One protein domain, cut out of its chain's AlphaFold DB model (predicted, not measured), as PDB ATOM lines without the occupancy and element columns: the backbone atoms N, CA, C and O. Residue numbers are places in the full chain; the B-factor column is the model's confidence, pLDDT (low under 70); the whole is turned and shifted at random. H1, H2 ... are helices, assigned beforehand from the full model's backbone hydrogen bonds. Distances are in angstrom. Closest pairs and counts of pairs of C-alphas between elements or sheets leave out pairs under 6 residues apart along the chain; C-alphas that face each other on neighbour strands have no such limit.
ATOM      1  N   LYS A  74     132.378 161.838  99.690       89.50
ATOM      2  CA  LYS A  74     130.952 161.912 100.039       89.50
ATOM      3  C   LYS A  74     130.684 161.803 101.540       89.50
ATOM      4  O   LYS A  74     129.703 162.375 102.007       89.50
ATOM      5  N   SER A  75     131.512 161.065 102.277       89.00
ATOM      6  CA  SER A  75     131.391 160.957 103.732       89.00
ATOM      7  C   SER A  75     131.769 162.285 104.378       89.00
ATOM      8  O   SER A  75     130.989 162.831 105.152       89.00
ATOM      9  N   LEU A  76     132.904 162.868 103.976       89.69
ATOM     10  CA  LEU A  76     133.333 164.182 104.462       89.69
ATOM     11  C   LEU A  76     132.355 165.296 104.060       89.69
ATOM     12  O   LEU A  76     132.119 166.210 104.846       89.69
ATOM     13  N   ALA A  77     131.747 165.223 102.874       90.88
ATOM     14  CA  ALA A  77     130.711 166.162 102.440       90.88
ATOM     15  C   ALA A  77     129.447 166.086 103.319       90.88
ATOM     16  O   ALA A  77     128.867 167.120 103.676       90.88
ATOM     17  N   ALA A  78     129.028 164.874 103.699       91.06
ATOM     18  CA  ALA A  78     127.901 164.666 104.604       91.06
ATOM     19  C   ALA A  78     128.207 165.204 106.010       91.06
ATOM     20  O   ALA A  78     127.398 165.950 106.569       91.06
ATOM     21  N   ASP A  79     129.398 164.911 106.536       90.75
ATOM     22  CA  ASP A  79     129.851 165.398 107.843       90.75
ATOM     23  C   ASP A  79     129.987 166.929 107.860       90.75
ATOM     24  O   ASP A  79     129.551 167.588 108.806       90.75
ATOM     25  N   CYS A  80     130.521 167.517 106.786       93.38
ATOM     26  CA  CYS A  80     130.573 168.965 106.587       93.38
ATOM     27  C   CYS A  80     129.175 169.581 106.646       93.38
ATOM     28  O   CYS A  80     128.945 170.540 107.385       93.38
ATOM     29  N   SER A  81     128.225 169.004 105.903       94.19
ATOM     30  CA  SER A  81     126.848 169.502 105.836       94.19
ATOM     31  C   SER A  81     126.158 169.423 107.197       94.19
ATOM     32  O   SER A  81     125.455 170.358 107.585       94.19
ATOM     33  N   ALA A  82     126.397 168.347 107.952       93.56
ATOM     34  CA  ALA A  82     125.894 168.189 109.311       93.56
ATOM     35  C   ALA A  82     126.475 169.250 110.261       93.56
ATOM     36  O   ALA A  82     125.715 169.930 110.953       93.56
ATOM     37  N   GLN A  83     127.796 169.460 110.249       93.25
ATOM     38  CA  GLN A  83     128.455 170.456 111.103       93.25
ATOM     39  C   GLN A  83     128.046 171.892 110.757       93.25
ATOM     40  O   GLN A  83     127.773 172.693 111.652       93.25
ATOM     41  N   ALA A  84     127.967 172.227 109.470       95.00
ATOM     42  CA  ALA A  84     127.543 173.547 109.021       95.00
ATOM     43  C   ALA A  84     126.070 173.809 109.373       95.00
ATOM     44  O   ALA A  84     125.741 174.888 109.866       95.00
ATOM     45  N   SER A  85     125.200 172.803 109.223       95.62
ATOM     46  CA  SER A  85     123.795 172.884 109.645       95.62
ATOM     47  C   SER A  85     123.665 173.060 111.157       95.62
ATOM     48  O   SER A  85     122.906 173.910 111.613       95.62
ATOM     49  N   PHE A  86     124.441 172.317 111.947       94.56
ATOM     50  CA  PHE A  86     124.475 172.453 113.403       94.56
ATOM     51  C   PHE A  86     124.943 173.853 113.838       94.56
ATOM     52  O   PHE A  86     124.306 174.498 114.671       94.56
ATOM     53  N   SER A  87     126.018 174.362 113.227       94.00
ATOM     54  CA  SER A  87     126.534 175.716 113.463       94.00
ATOM     55  C   SER A  87     125.481 176.781 113.135       94.00
ATOM     56  O   SER A  87     125.217 177.665 113.953       94.00
ATOM     57  N   LEU A  88     124.809 176.665 111.984       94.50
ATOM     58  CA  LEU A  88     123.702 177.544 111.600       94.50
ATOM     59  C   LEU A  88     122.534 177.479 112.581       94.50
ATOM     60  O   LEU A  88     121.997 178.524 112.943       94.50
ATOM     61  N   ALA A  89     122.163 176.279 113.027       96.19
ATOM     62  CA  ALA A  89     121.083 176.081 113.981       96.19
ATOM     63  C   ALA A  89     121.334 176.893 115.254       96.19
ATOM     64  O   ALA A  89     120.463 177.645 115.686       96.19
ATOM     65  N   ILE A  90     122.552 176.816 115.799       94.06
ATOM     66  CA  ILE A  90     122.966 177.555 116.996       94.06
ATOM     67  C   ILE A  90     123.017 179.062 116.731       94.06
ATOM     68  O   ILE A  90     122.453 179.843 117.497       94.06
ATOM     69  N   GLN A  91     123.669 179.483 115.643       93.62
ATOM     70  CA  GLN A  91     123.845 180.903 115.321       93.62
ATOM     71  C   GLN A  91     122.512 181.611 115.052       93.62
ATOM     72  O   GLN A  91     122.314 182.752 115.468       93.62
ATOM     73  N   LYS A  92     121.595 180.943 114.347       95.06
ATOM     74  CA  LYS A  92     120.279 181.480 113.982       95.06
ATOM     75  C   LYS A  92     119.202 181.167 115.012       95.06
ATOM     76  O   LYS A  92     118.122 181.743 114.921       95.06
ATOM     77  N   LYS A  93     119.487 180.287 115.979       95.31
ATOM     78  CA  LYS A  93     118.503 179.727 116.915       95.31
ATOM     79  C   LYS A  93     117.280 179.163 116.183       95.31
ATOM     80  O   LYS A  93     116.149 179.356 116.618       95.31
ATOM     81  N   ASP A  94     117.511 178.488 115.057       95.81
ATOM     82  CA  ASP A  94     116.453 177.923 114.219       95.81
ATOM     83  C   ASP A  94     116.619 176.406 114.094       95.81
ATOM     84  O   ASP A  94     117.596 175.883 113.553       95.81
ATOM     85  N   LYS A  95     115.614 175.697 114.602       95.19
ATOM     86  CA  LYS A  95     115.558 174.239 114.646       95.19
ATOM     87  C   LYS A  95     115.414 173.588 113.270       95.19
ATOM     88  O   LYS A  95     115.770 172.422 113.128       95.19
ATOM     89  N   LYS A  96     114.972 174.331 112.247       95.75
ATOM     90  CA  LYS A  96     114.896 173.836 110.863       95.75
ATOM     91  C   LYS A  96     116.258 173.400 110.337       95.75
ATOM     92  O   LYS A  96     116.344 172.443 109.578       95.75
ATOM     93  N   TYR A  97     117.340 174.040 110.781       95.31
ATOM     94  CA  TYR A  97     118.681 173.622 110.380       95.31
ATOM     95  C   TYR A  97     119.066 172.257 110.968       95.31
ATOM     96  O   TYR A  97     119.730 171.479 110.288       95.31
ATOM     97  N   CYS A  98     118.581 171.898 112.162       95.88
ATOM     98  CA  CYS A  98     118.759 170.546 112.701       95.88
ATOM     99  C   CYS A  98     118.001 169.486 111.883       95.88
ATOM    100  O   CYS A  98     118.403 168.325 111.854       95.88
ATOM    101  N   GLU A  99     116.914 169.851 111.194       95.19
ATOM    102  CA  GLU A  99     116.137 168.899 110.393       95.19
ATOM    103  C   GLU A  99     116.904 168.373 109.179       95.19
ATOM    104  O   GLU A  99     116.696 167.213 108.817       95.19
ATOM    105  N   ASN A 100     117.815 169.191 108.638       90.75
ATOM    106  CA  ASN A 100     118.672 168.877 107.493       90.75
ATOM    107  C   ASN A 100     119.811 167.902 107.826       90.75
ATOM    108  O   ASN A 100     120.474 167.394 106.921       90.75
ATOM    109  N   ILE A 101     120.056 167.625 109.109       93.12
ATOM    110  CA  ILE A 101     121.083 166.676 109.534       93.12
ATOM    111  C   ILE A 101     120.572 165.250 109.287       93.12
ATOM    112  O   ILE A 101     119.571 164.823 109.863       93.12
ATOM    113  N   ILE A 102     121.269 164.505 108.421       91.50
ATOM    114  CA  ILE A 102     120.897 163.132 108.034       91.50
ATOM    115  C   ILE A 102     121.152 162.149 109.183       91.50
ATOM    116  O   ILE A 102     120.336 161.263 109.443       91.50
ATOM    117  N   ASN A 103     122.283 162.297 109.881       92.31
ATOM    118  CA  ASN A 103     122.631 161.431 110.999       92.31
ATOM    119  C   ASN A 103     121.681 161.680 112.179       92.31
ATOM    120  O   ASN A 103     121.576 162.793 112.695       92.31
ATOM    121  N   LYS A 104     121.000 160.621 112.626       95.00
ATOM    122  CA  LYS A 104     120.015 160.700 113.709       95.00
ATOM    123  C   LYS A 104     120.627 161.189 115.026       95.00
ATOM    124  O   LYS A 104     120.030 162.040 115.677       95.00
ATOM    125  N   THR A 105     121.802 160.685 115.395       94.50
ATOM    126  CA  THR A 105     122.489 161.054 116.640       94.50
ATOM    127  C   THR A 105     122.862 162.534 116.635       94.50
ATOM    128  O   THR A 105     122.590 163.247 117.599       94.50
ATOM    129  N   ASP A 106     123.417 163.030 115.529       93.12
ATOM    130  CA  ASP A 106     123.807 164.441 115.408       93.12
ATOM    131  C   ASP A 106     122.589 165.368 115.378       93.12
ATOM    132  O   ASP A 106     122.595 166.440 115.984       93.12
ATOM    133  N   LYS A 107     121.506 164.927 114.733       95.88
ATOM    134  CA  LYS A 107     120.223 165.630 114.718       95.88
ATOM    135  C   LYS A 107     119.623 165.757 116.118       95.88
ATOM    136  O   LYS A 107     119.214 166.848 116.513       95.88
ATOM    137  N   GLU A 108     119.595 164.671 116.886       97.00
ATOM    138  CA  GLU A 108     119.125 164.679 118.276       97.00
ATOM    139  C   GLU A 108     119.994 165.586 119.156       97.00
ATOM    140  O   GLU A 108     119.464 166.402 119.915       97.00
ATOM    141  N   ASN A 109     121.319 165.522 118.993       96.00
ATOM    142  CA  ASN A 109     122.251 166.412 119.683       96.00
ATOM    143  C   ASN A 109     122.003 167.888 119.333       96.00
ATOM    144  O   ASN A 109     122.011 168.734 120.225       96.00
ATOM    145  N   CYS A 110     121.724 168.198 118.065       96.75
ATOM    146  CA  CYS A 110     121.381 169.546 117.609       96.75
ATOM    147  C   CYS A 110     120.151 170.099 118.334       96.75
ATOM    148  O   CYS A 110     120.210 171.178 118.928       96.75
ATOM    149  N   PHE A 111     119.051 169.339 118.362       97.44
ATOM    150  CA  PHE A 111     117.838 169.762 119.066       97.44
ATOM    151  C   PHE A 111     118.056 169.913 120.568       97.44
ATOM    152  O   PHE A 111     117.547 170.862 121.162       97.44
ATOM    153  N   LYS A 112     118.827 169.009 121.180       97.44
ATOM    154  CA  LYS A 112     119.153 169.081 122.604       97.44
ATOM    155  C   LYS A 112     119.894 170.374 122.942       97.44
ATOM    156  O   LYS A 112     119.476 171.089 123.845       97.44
ATOM    157  N   VAL A 113     120.934 170.712 122.178       96.75
ATOM    158  CA  VAL A 113     121.700 171.951 122.388       96.75
ATOM    159  C   VAL A 113     120.812 173.184 122.222       96.75
ATOM    160  O   VAL A 113     120.878 174.100 123.037       96.75
ATOM    161  N   LEU A 114     119.930 173.207 121.219       96.69
ATOM    162  CA  LEU A 114     118.976 174.308 121.052       96.69
ATOM    163  C   LEU A 114     117.996 174.434 122.226       96.69
ATOM    164  O   LEU A 114     117.734 175.551 122.681       96.69
ATOM    165  N   ALA A 115     117.485 173.312 122.736       96.94
ATOM    166  CA  ALA A 115     116.608 173.294 123.901       96.94
ATOM    167  C   ALA A 115     117.326 173.819 125.156       96.94
ATOM    168  O   ALA A 115     116.767 174.650 125.873       96.94
ATOM    169  N   ASP A 116     118.585 173.420 125.368       96.62
ATOM    170  CA  ASP A 116     119.432 173.906 126.467       96.62
ATOM    171  C   ASP A 116     119.706 175.421 126.352       96.62
ATOM    172  O   ASP A 116     119.841 176.118 127.358       96.62
ATOM    173  N   MET A 117     119.709 175.968 125.130       94.88
ATOM    174  CA  MET A 117     119.797 177.411 124.859       94.88
ATOM    175  C   MET A 117     118.451 178.157 124.969       94.88
ATOM    176  O   MET A 117     118.396 179.368 124.722       94.88
ATOM    177  N   GLY A 118     117.363 177.464 125.322       95.12
ATOM    178  CA  GLY A 118     116.024 178.035 125.484       95.12
ATOM    179  C   GLY A 118     115.269 178.290 124.175       95.12
ATOM    180  O   GLY A 118     114.286 179.035 124.174       95.12
ATOM    181  N   VAL A 119     115.713 177.702 123.061       92.25
ATOM    182  CA  VAL A 119     115.009 177.752 121.771       92.25
ATOM    183  C   VAL A 119     113.875 176.721 121.796       92.25
ATOM    184  O   VAL A 119     114.121 175.542 122.042       92.25
ATOM    185  N   LYS A 120     112.632 177.169 121.580       79.12
ATOM    186  CA  LYS A 120     111.410 176.339 121.626       79.12
ATOM    187  C   LYS A 120     110.883 176.020 120.220       79.12
ATOM    188  O   LYS A 120     110.896 176.915 119.353       79.12
TER     189      LYS A 120
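This is residues 74 to 120 of the 120 residues of an uncharacterized protein of Parcubacteria group bacterium CG1_02_44_65 (UniProt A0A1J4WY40). Two helices, the long H1 and the shorter H3, lie side by side and run the same way, and the very short H2 packs on both. The 47 printed residues include three named helices, in the order H1, H2, H3, and no named strand: all helix. The whole is compact, with a radius of gyration of the C-alphas of 10.0 A, and spans 34 by 18 by 13 A.

Start with H1, residues 74 to 92: its residues 85 to 89 alone touch H2, residues 96 to 99, closest at the C-alphas of Ala 89 and Tyr 97, 5.0 A. Its residues 82 to 90 alone touch H3, residues 104 to 116, the same way at a shallow tilt of 13 degrees, closest at the C-alphas of Phe 86 and Cys 110, 6.0 A. H3 touches H2 with residues 107 to 111 alone, closest at the C-alphas of Lys 107 and Cys 98, 5.5 A. In H1 and H3 every O i to N i+4 pair is within hydrogen-bond range; H2 is too short for one.

Find C-alpha 74 at (130.952, 161.912, 100.039); H1 runs 26.3 A from there. H2 measures 5.1 A. H3 runs 18.4 A to C-alpha 116 at (119.432, 173.906, 126.467).

The farthest C-alphas, of Lys 74 and Gly 118, are 33.6 A apart. Both links are tight, the printed part has no cut, and no printed residue is under 70 in pLDDT.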